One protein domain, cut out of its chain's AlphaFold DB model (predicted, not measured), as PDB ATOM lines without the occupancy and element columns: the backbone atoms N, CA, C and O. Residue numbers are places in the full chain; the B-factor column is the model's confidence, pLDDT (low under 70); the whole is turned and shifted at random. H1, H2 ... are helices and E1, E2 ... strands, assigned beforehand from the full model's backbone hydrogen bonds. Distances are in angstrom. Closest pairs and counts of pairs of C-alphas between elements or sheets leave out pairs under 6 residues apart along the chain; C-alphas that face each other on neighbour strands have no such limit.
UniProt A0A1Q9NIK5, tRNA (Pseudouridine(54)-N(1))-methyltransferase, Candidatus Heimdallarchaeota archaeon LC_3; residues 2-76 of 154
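What this domain is: This is residues 2 to 76 of the 154 residues of the protein "tRNA (Pseudouridine(54)-N(1))-methyltransferase" of Candidatus Heimdallarchaeota archaeon LC_3 (UniProt A0A1Q9NIK5). A small wall of three antiparallel strands, in the order E1, E2, E3, has two helices to one side of it, H1 near E1 and H2 near E3, set about perpendicular to each other. A long loop, residues 13 to 25, reaches toward one end of the length, and the E1 to E2 turn is at the other. The printed part has 75 residues, with H1, E1, E2, H2 and E3 along the chain, in the class mixed, helices and strands. It is compact, with a radius of gyration of the C-alphas of 11.9 A, yet elongated, spanning 37 by 23 by 20 A.

Where its parts are: E1 is residues 26 to 31, 16.5 A long, from C-alpha 26 at (148.644, 175.074, 209.948). E2 is residues 36 to 41, 16.7 A, and E3 is residues 71 to 75, ending at C-alpha 75 (156.274, 184.578, 196.894). H1, residues 2 to 12, measures 15.5 A and begins at C-alpha 2 (140.667, 169.277, 193.702). H2, residues 52 to 63, measures 15.9 A.

How they stand to each other: E1 and E2 form a hairpin, antiparallel at 167 degrees, with N 29 and O 38 within hydrogen-bond range at 2.9 A. E2 and E3 are antiparallel at 160 degrees, with N 39 and O 72 within range at 2.8 A. H1 only grazes the sheet, with residues 4 to 12; H2 only grazes it, with residues 58 to 63. H2, with residues 52 to 56 alone, touches H1, about perpendicular at 81 degrees; their closest C-alphas, of Cys 5 and Glu 52, are 5.2 A apart. In H1 and H2 every O i to N i+4 pair is within hydrogen-bond range.

The domain as a whole: The C-alphas farthest apart, of Gly 16 and Gly 35, are 36.9 A apart. The printed part has no cut. The link from H1 to E1 is long, with 13 residues. Mean pLDDT of the printed part is 92.4; residues 17 to 19 are under 70.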
ATOM      1  N   ASP A   2     141.217 170.431 192.978       89.94
ATOM      2  CA  ASP A   2     140.667 169.277 193.702       89.94
ATOM      3  C   ASP A   2     141.621 168.634 194.736       89.94
ATOM      4  O   ASP A   2     141.228 168.421 195.879       89.94
ATOM      5  N   LEU A   3     142.893 168.374 194.393       91.38
ATOM      6  CA  LEU A   3     143.874 167.827 195.341       91.38
ATOM      7  C   LEU A   3     144.062 168.746 196.558       91.38
ATOM      8  O   LEU A   3     144.009 168.282 197.692       91.38
ATOM      9  N   LEU A   4     144.242 170.049 196.323       94.56
ATOM     10  CA  LEU A   4     144.420 171.035 197.387       94.56
ATOM     11  C   LEU A   4     143.158 171.164 198.244       94.56
ATOM     12  O   LEU A   4     143.269 171.244 199.462       94.56
ATOM     13  N   CYS A   5     141.972 171.132 197.635       96.19
ATOM     14  CA  CYS A   5     140.715 171.101 198.381       96.19
ATOM     15  C   CYS A   5     140.653 169.874 199.309       96.19
ATOM     16  O   CYS A   5     140.455 170.007 200.513       96.19
ATOM     17  N   ARG A   6     140.955 168.675 198.801       95.62
ATOM     18  CA  ARG A   6     140.982 167.452 199.625       95.62
ATOM     19  C   ARG A   6     142.022 167.509 200.744       95.62
ATOM     20  O   ARG A   6     141.749 167.039 201.844       95.62
ATOM     21  N   VAL A   7     143.185 168.105 200.486       97.06
ATOM     22  CA  VAL A   7     144.203 168.369 201.515       97.06
ATOM     23  C   VAL A   7     143.656 169.314 202.584       97.06
ATOM     24  O   VAL A   7     143.736 168.987 203.761       97.06
ATOM     25  N   ILE A   8     143.038 170.436 202.200       96.69
ATOM     26  CA  ILE A   8     142.393 171.373 203.134       96.69
ATOM     27  C   ILE A   8     141.356 170.640 203.997       96.69
ATOM     28  O   ILE A   8     141.347 170.812 205.217       96.69
ATOM     29  N   THR A   9     140.529 169.787 203.390       95.38
ATOM     30  CA  THR A   9     139.546 168.983 204.123       95.38
ATOM     31  C   THR A   9     140.214 168.081 205.157       95.38
ATOM     32  O   THR A   9     139.868 168.166 206.335       95.38
ATOM     33  N   SER A  10     141.203 167.278 204.757       96.00
ATOM     34  CA  SER A  10     141.899 166.354 205.662       96.00
ATOM     35  C   SER A  10     142.707 167.048 206.760       96.00
ATOM     36  O   SER A  10     142.875 166.474 207.836       96.00
ATOM     37  N   VAL A  11     143.226 168.255 206.507       96.88
ATOM     38  CA  VAL A  11     143.987 169.013 207.510       96.88
ATOM     39  C   VAL A  11     143.068 169.597 208.569       96.88
ATOM     40  O   VAL A  11     143.414 169.537 209.743       96.88
ATOM     41  N   PHE A  12     141.938 170.190 208.187       96.06
ATOM     42  CA  PHE A  12     141.199 171.052 209.108       96.06
ATOM     43  C   PHE A  12     139.884 170.476 209.620       96.06
ATOM     44  O   PHE A  12     139.489 170.790 210.740       96.06
ATOM     45  N   PHE A  13     139.181 169.670 208.830       94.00
ATOM     46  CA  PHE A  13     137.819 169.273 209.174       94.00
ATOM     47  C   PHE A  13     137.783 167.941 209.921       94.00
ATOM     48  O   PHE A  13     138.469 166.981 209.576       94.00
ATOM     49  N   LEU A  14     136.928 167.891 210.936       90.94
ATOM     50  CA  LEU A  14     136.568 166.693 211.685       90.94
ATOM     51  C   LEU A  14     135.084 166.365 211.442       90.94
ATOM     52  O   LEU A  14     134.323 167.180 210.917       90.94
ATOM     53  N   GLY A  15     134.652 165.166 211.839       83.31
ATOM     54  CA  GLY A  15     133.225 164.832 211.895       83.31
ATOM     55  C   GLY A  15     132.500 165.593 213.017       83.31
ATOM     56  O   GLY A  15     133.123 165.989 213.998       83.31
ATOM     57  N   GLY A  16     131.179 165.781 212.899       72.19
ATOM     58  CA  GLY A  16     130.348 166.383 213.961       72.19
ATOM     59  C   GLY A  16     129.838 167.809 213.707       72.19
ATOM     60  O   GLY A  16     129.220 168.397 214.586       72.19
ATOM     61  N   GLY A  17     130.026 168.360 212.503       62.41
ATOM     62  CA  GLY A  17     129.465 169.660 212.111       62.41
ATOM     63  C   GLY A  17     130.462 170.819 212.216       62.41
ATOM     64  O   GLY A  17     131.670 170.612 212.193       62.41
ATOM     65  N   LYS A  18     129.957 172.059 212.274       54.91
ATOM     66  CA  LYS A  18     130.773 173.289 212.157       54.91
ATOM     67  C   LYS A  18     131.740 173.532 213.323       54.91
ATOM     68  O   LYS A  18     132.649 174.342 213.167       54.91
ATOM     69  N   GLU A  19     131.544 172.877 214.464       59.16
ATOM     70  CA  GLU A  19     132.388 173.076 215.650       59.16
ATOM     71  C   GLU A  19     133.626 172.172 215.671       59.16
ATOM     72  O   GLU A  19     134.622 172.504 216.314       59.16
ATOM     73  N   SER A  20     133.610 171.079 214.908       77.12
ATOM     74  CA  SER A  20     134.717 170.130 214.839       77.12
ATOM     75  C   SER A  20     135.715 170.563 213.757       77.12
ATOM     76  O   SER A  20     135.645 170.154 212.595       77.12
ATOM     77  N   PHE A  21     136.642 171.439 214.146       91.38
ATOM     78  CA  PHE A  21     137.659 172.028 213.273       91.38
ATOM     79  C   PHE A  21     139.013 172.109 213.990       91.38
ATOM     80  O   PHE A  21     139.096 172.621 215.108       91.38
ATOM     81  N   ARG A  22     140.085 171.642 213.343       93.94
ATOM     82  CA  ARG A  22     141.456 171.647 213.878       93.94
ATOM     83  C   ARG A  22     142.065 173.045 213.808       93.94
ATOM     84  O   ARG A  22     142.702 173.420 212.824       93.94
ATOM     85  N   LYS A  23     141.825 173.848 214.846       94.44
ATOM     86  CA  LYS A  23     142.373 175.214 214.975       94.44
ATOM     87  C   LYS A  23     143.878 175.230 215.254       94.44
ATOM     88  O   LYS A  23     144.536 176.234 215.013       94.44
ATOM     89  N   ASP A  24     144.395 174.131 215.770       94.31
ATOM     90  CA  ASP A  24     145.794 173.862 216.080       94.31
ATOM     91  C   ASP A  24     146.637 173.494 214.849       94.31
ATOM     92  O   ASP A  24     147.863 173.504 214.925       94.31
ATOM     93  N   ASN A  25     146.002 173.242 213.700       96.56
ATOM     94  CA  ASN A  25     146.707 172.930 212.463       96.56
ATOM     95  C   ASN A  25     147.073 174.187 211.654       96.56
ATOM     96  O   ASN A  25     146.314 175.158 211.564       96.56
ATOM     97  N   GLU A  26     148.222 174.127 210.982       97.44
ATOM     98  CA  GLU A  26     148.644 175.074 209.948       97.44
ATOM     99  C   GLU A  26     149.020 174.296 208.680       97.44
ATOM    100  O   GLU A  26     149.724 173.288 208.736       97.44
ATOM    101  N   LEU A  27     148.537 174.760 207.525       97.62
ATOM    102  CA  LEU A  27     148.832 174.178 206.219       97.62
ATOM    103  C   LEU A  27     149.686 175.141 205.402       97.62
ATOM    104  O   LEU A  27     149.267 176.262 205.115       97.62
ATOM    105  N   ILE A  28     150.844 174.665 204.949       96.44
ATOM    106  CA  ILE A  28     151.707 175.373 204.003       96.44
ATOM    107  C   ILE A  28     151.745 174.570 202.708       96.44
ATOM    108  O   ILE A  28     152.144 173.410 202.709       96.44
ATOM    109  N   VAL A  29     151.356 175.194 201.596       95.62
ATOM    110  CA  VAL A  29     151.442 174.580 200.265       95.62
ATOM    111  C   VAL A  29     152.328 175.428 199.377       95.62
ATOM    112  O   VAL A  29     152.091 176.624 199.194       95.62
ATOM    113  N   TYR A  30     153.363 174.793 198.837       94.56
ATOM    114  CA  TYR A  30     154.285 175.387 197.884       94.56
ATOM    115  C   TYR A  30     153.857 175.049 196.456       94.56
ATOM    116  O   TYR A  30     153.599 173.894 196.131       94.56
ATOM    117  N   PHE A  31     153.793 176.062 195.598       92.44
ATOM    118  CA  PHE A  31     153.500 175.911 194.180       92.44
ATOM    119  C   PHE A  31     154.777 176.153 193.376       92.44
ATOM    120  O   PHE A  31     155.100 177.297 193.040       92.44
ATOM    121  N   GLN A  32     155.493 175.072 193.065       87.88
ATOM    122  CA  GLN A  32     156.802 175.115 192.408       87.88
ATOM    123  C   GLN A  32     156.789 175.894 191.089       87.88
ATOM    124  O   GLN A  32     157.638 176.757 190.884       87.88
ATOM    125  N   SER A  33     155.781 175.671 190.244       87.19
ATOM    126  CA  SER A  33     155.636 176.345 188.945       87.19
ATOM    127  C   SER A  33     155.428 177.859 189.038       87.19
ATOM    128  O   SER A  33     155.662 178.568 188.063       87.19
ATOM    129  N   TYR A  34     155.003 178.369 190.197       89.19
ATOM    130  CA  TYR A  34     154.729 179.792 190.404       89.19
ATOM    131  C   TYR A  34     155.720 180.469 191.357       89.19
ATOM    132  O   TYR A  34     155.648 181.688 191.513       89.19
ATOM    133  N   GLY A  35     156.597 179.714 192.032       92.44
ATOM    134  CA  GLY A  35     157.484 180.253 193.071       92.44
ATOM    135  C   GLY A  35     156.715 180.950 194.201       92.44
ATOM    136  O   GLY A  35     157.130 181.995 194.709       92.44
ATOM    137  N   LYS A  36     155.534 180.424 194.541       95.25
ATOM    138  CA  LYS A  36     154.633 180.992 195.552       95.25
ATOM    139  C   LYS A  36     154.248 179.943 196.577       95.25
ATOM    140  O   LYS A  36     154.236 178.751 196.290       95.25
ATOM    141  N   LYS A  37     153.863 180.404 197.761       95.56
ATOM    142  CA  LYS A  37     153.279 179.574 198.810       95.56
ATOM    143  C   LYS A  37     151.982 180.168 199.322       95.56
ATOM    144  O   LYS A  37     151.840 181.390 199.397       95.56
ATOM    145  N   ILE A  38     151.062 179.290 199.691       96.38
ATOM    146  CA  ILE A  38     149.886 179.625 200.486       96.38
ATOM    147  C   ILE A  38     150.074 179.064 201.893       96.38
ATOM    148  O   ILE A  38     150.524 177.932 202.058       96.38
ATOM    149  N   ILE A  39     149.759 179.874 202.894       97.38
ATOM    150  CA  ILE A  39     149.735 179.493 204.304       97.38
ATOM    151  C   ILE A  39     148.297 179.657 204.772       97.38
ATOM    152  O   ILE A  39     147.727 180.732 204.586       97.38
ATOM    153  N   ILE A  40     147.718 178.609 205.345       98.19
ATOM    154  CA  ILE A  40     146.368 178.604 205.907       98.19
ATOM    155  C   ILE A  40     146.479 178.232 207.378       98.19
ATOM    156  O   ILE A  40     146.986 177.161 207.708       98.19
ATOM    157  N   LYS A  41     145.989 179.103 208.254       97.94
ATOM    158  CA  LYS A  41     146.063 178.926 209.704       97.94
ATOM    159  C   LYS A  41     144.702 178.573 210.279       97.94
ATOM    160  O   LYS A  41     143.758 179.356 210.146       97.94
ATOM    161  N   GLY A  42     144.605 177.422 210.941       96.19
ATOM    162  CA  GLY A  42     143.340 176.910 211.465       96.19
ATOM    163  C   GLY A  42     142.706 177.816 212.524       96.19
ATOM    164  O   GLY A  42     141.490 177.986 212.560       96.19
ATOM    165  N   ASN A  43     143.514 178.448 213.371       95.81
ATOM    166  CA  ASN A  43     143.045 179.347 214.428       95.81
ATOM    167  C   ASN A  43     142.549 180.714 213.920       95.81
ATOM    168  O   ASN A  43     141.824 181.399 214.641       95.81
ATOM    169  N   GLU A  44     142.917 181.116 212.702       96.31
ATOM    170  CA  GLU A  44     142.566 182.421 212.129       96.31
ATOM    171  C   GLU A  44     141.475 182.317 211.049       96.31
ATOM    172  O   GLU A  44     140.643 183.223 210.916       96.31
ATOM    173  N   ILE A  45     141.455 181.238 210.262       94.69
ATOM    174  CA  ILE A  45     140.526 181.103 209.136       94.69
ATOM    175  C   ILE A  45     139.065 180.990 209.597       94.69
ATOM    176  O   ILE A  45     138.732 180.314 210.568       94.69
ATOM    177  N   LYS A  46     138.160 181.666 208.878       88.62
ATOM    178  CA  LYS A  46     136.714 181.676 209.155       88.62
ATOM    179  C   LYS A  46     135.912 181.385 207.891       88.62
ATOM    180  O   LYS A  46     136.325 181.743 206.793       88.62
ATOM    181  N   GLY A  47     134.730 180.791 208.061       84.62
ATOM    182  CA  GLY A  47     133.765 180.594 206.971       84.62
ATOM    183  C   GLY A  47     134.200 179.582 205.905       84.62
ATOM    184  O   GLY A  47     133.689 179.624 204.788       84.62
ATOM    185  N   LEU A  48     135.145 178.699 206.232       89.00
ATOM    186  CA  LEU A  48     135.535 177.589 205.371       89.00
ATOM    187  C   LEU A  48     134.520 176.447 205.519       89.00
ATOM    188  O   LEU A  48     134.156 176.088 206.636       89.00
ATOM    189  N   ASN A  49     134.102 175.854 204.401       90.31
ATOM    190  CA  ASN A  49     133.268 174.650 204.380       90.31
ATOM    191  C   ASN A  49     134.101 173.438 203.921       90.31
ATOM    192  O   ASN A  49     135.094 173.623 203.210       90.31
ATOM    193  N   PRO A  50     133.715 172.204 204.298       89.62
ATOM    194  CA  PRO A  50     134.455 170.996 203.925       89.62
ATOM    195  C   PRO A  50     134.296 170.606 202.445       89.62
ATOM    196  O   PRO A  50     135.023 169.741 201.965       89.62
ATOM    197  N   ASP A  51     133.348 171.210 201.720       91.62
ATOM    198  CA  ASP A  51     133.101 170.894 200.317       91.62
ATOM    199  C   ASP A  51     134.129 171.548 199.381       91.62
ATOM    200  O   ASP A  51     134.494 172.721 199.521       91.62
ATOM    201  N   GLU A  52     134.560 170.795 198.366       95.44
ATOM    202  CA  GLU A  52     135.612 171.235 197.445       95.44
ATOM    203  C   GLU A  52     135.234 172.501 196.666       95.44
ATOM    204  O   GLU A  52     136.109 173.293 196.314       95.44
ATOM    205  N   ARG A  53     133.938 172.726 196.406       94.62
ATOM    206  CA  ARG A  53     133.453 173.875 195.633       94.62
ATOM    207  C   ARG A  53     133.620 175.177 196.410       94.62
ATOM    208  O   ARG A  53     134.131 176.153 195.853       94.62
ATOM    209  N   SER A  54     133.226 175.207 197.680       92.94
ATOM    210  CA  SER A  54     133.422 176.359 198.564       92.94
ATOM    211  C   SER A  54     134.907 176.673 198.734       92.94
ATOM    212  O   SER A  54     135.316 177.833 198.619       92.94
ATOM    213  N   GLN A  55     135.728 175.641 198.936       95.44
ATOM    214  CA  GLN A  55     137.178 175.778 199.081       95.44
ATOM    215  C   GLN A  55     137.833 176.299 197.798       95.44
ATOM    216  O   GLN A  55     138.605 177.257 197.848       95.44
ATOM    217  N   ALA A  56     137.461 175.763 196.632       96.56
ATOM    218  CA  ALA A  56     137.919 176.265 195.338       96.56
ATOM    219  C   ALA A  56     137.504 177.731 195.121       96.56
ATOM    220  O   ALA A  56     138.286 178.533 194.608       96.56
ATOM    221  N   GLY A  57     136.301 178.112 195.560       96.06
ATOM    222  CA  GLY A  57     135.834 179.498 195.551       96.06
ATOM    223  C   GLY A  57     136.690 180.429 196.416       96.06
ATOM    224  O   GLY A  57     137.017 181.536 195.982       96.06
ATOM    225  N   MET A  58     137.090 179.989 197.613       95.88
ATOM    226  CA  MET A  58     138.029 180.721 198.472       95.88
ATOM    227  C   MET A  58     139.405 180.839 197.805       95.88
ATOM    228  O   MET A  58     139.923 181.947 197.680       95.88
ATOM    229  N   LEU A  59     139.971 179.730 197.322       96.31
ATOM    230  CA  LEU A  59     141.279 179.707 196.661       96.31
ATOM    231  C   LEU A  59     141.311 180.629 195.441       96.31
ATOM    232  O   LEU A  59     142.256 181.394 195.277       96.31
ATOM    233  N   LYS A  60     140.244 180.654 194.633       96.50
ATOM    234  CA  LYS A  60     140.116 181.582 193.502       96.50
ATOM    235  C   LYS A  60     140.212 183.047 193.939       96.50
ATOM    236  O   LYS A  60     140.881 183.829 193.270       96.50
ATOM    237  N   LYS A  61     139.568 183.424 195.052       96.06
ATOM    238  CA  LYS A  61     139.654 184.785 195.616       96.06
ATOM    239  C   LYS A  61     141.078 185.097 196.085       96.06
ATOM    240  O   LYS A  61     141.595 186.167 195.778       96.06
ATOM    241  N   VAL A  62     141.719 184.161 196.784       96.19
ATOM    242  CA  VAL A  62     143.103 184.311 197.266       96.19
ATOM    243  C   VAL A  62     144.071 184.491 196.095       96.19
ATOM    244  O   VAL A  62     144.877 185.419 196.088       96.19
ATOM    245  N   PHE A  63     143.955 183.661 195.057       95.19
ATOM    246  CA  PHE A  63     144.809 183.741 193.870       95.19
ATOM    247  C   PHE A  63     144.561 184.997 193.030       95.19
ATOM    248  O   PHE A  63     145.484 185.464 192.369       95.19
ATOM    249  N   SER A  64     143.367 185.593 193.106       95.62
ATOM    250  CA  SER A  64     143.084 186.907 192.519       95.62
ATOM    251  C   SER A  64     143.552 188.084 193.390       95.62
ATOM    252  O   SER A  64     143.178 189.220 193.112       95.62
ATOM    253  N   GLY A  65     144.287 187.833 194.477       94.88
ATOM    254  CA  GLY A  65     144.817 188.863 195.374       94.88
ATOM    255  C   GLY A  65     143.840 189.369 196.436       94.88
ATOM    256  O   GLY A  65     144.160 190.328 197.137       94.88
ATOM    257  N   LYS A  66     142.656 188.758 196.596       96.00
ATOM    258  CA  LYS A  66     141.761 189.133 197.699       96.00
ATOM    259  C   LYS A  66     142.324 188.622 199.018       96.00
ATOM    260  O   LYS A  66     142.666 187.448 199.145       96.00
ATOM    261  N   ASN A  67     142.330 189.501 200.013       94.94
ATOM    262  CA  ASN A  67     142.663 189.138 201.379       94.94
ATOM    263  C   ASN A  67     141.542 188.265 201.973       94.94
ATOM    264  O   ASN A  67     140.364 188.627 201.912       94.94
ATOM    265  N   ILE A  68     141.921 187.111 202.518       95.94
ATOM    266  CA  ILE A  68     141.057 186.215 203.283       95.94
ATOM    267  C   ILE A  68     141.729 186.011 204.641       95.94
ATOM    268  O   ILE A  68     142.904 185.658 204.703       95.94
ATOM    269  N   ASN A  69     140.981 186.218 205.726       96.00
ATOM    270  CA  ASN A  69     141.518 186.082 207.079       96.00
ATOM    271  C   ASN A  69     142.109 184.683 207.314       96.00
ATOM    272  O   ASN A  69     141.481 183.686 206.956       96.00
ATOM    273  N   GLY A  70     143.297 184.615 207.920       96.00
ATOM    274  CA  GLY A  70     144.008 183.356 208.158       96.00
ATOM    275  C   GLY A  70     144.621 182.708 206.915       96.00
ATOM    276  O   GLY A  70     145.098 181.578 207.010       96.00
ATOM    277  N   VAL A  71     144.620 183.389 205.760       97.75
ATOM    278  CA  VAL A  71     145.229 182.895 204.519       97.75
ATOM    279  C   VAL A  71     146.235 183.901 203.967       97.75
ATOM    280  O   VAL A  71     145.895 185.043 203.668       97.75
ATOM    281  N   ASN A  72     147.479 183.466 203.767       96.50
ATOM    282  CA  ASN A  72     148.543 184.288 203.193       96.50
ATOM    283  C   ASN A  72     149.097 183.642 201.921       96.50
ATOM    284  O   ASN A  72     149.680 182.562 201.988       96.50
ATOM    285  N   PHE A  73     148.940 184.311 200.778       96.69
ATOM    286  CA  PHE A  73     149.501 183.885 199.499       96.69
ATOM    287  C   PHE A  73     150.599 184.849 199.056       96.69
ATOM    288  O   PHE A  73     150.331 186.005 198.730       96.69
ATOM    289  N   LYS A  74     151.843 184.369 199.055       95.12
ATOM    290  CA  LYS A  74     153.031 185.200 198.832       95.12
ATOM    291  C   LYS A  74     154.112 184.461 198.044       95.12
ATOM    292  O   LYS A  74     154.102 183.228 198.015       95.12
ATOM    293  N   PRO A  75     155.055 185.183 197.417       95.19
ATOM    294  CA  PRO A  75     156.274 184.578 196.894       95.19
ATOM    295  C   PRO A  75     157.017 183.776 197.969       95.19
ATOM    296  O   PRO A  75     156.943 184.084 199.164       95.19
ATOM    297  N   GLY A  76     157.735 182.745 197.548       92.25
ATOM    298  CA  GLY A  76     158.618 181.985 198.424       92.25
ATOM    299  C   GLY A  76     159.377 180.930 197.645       92.25
ATOM    300  O   GLY A  76     158.843 180.386 196.682       92.25
TER     301      GLY A  76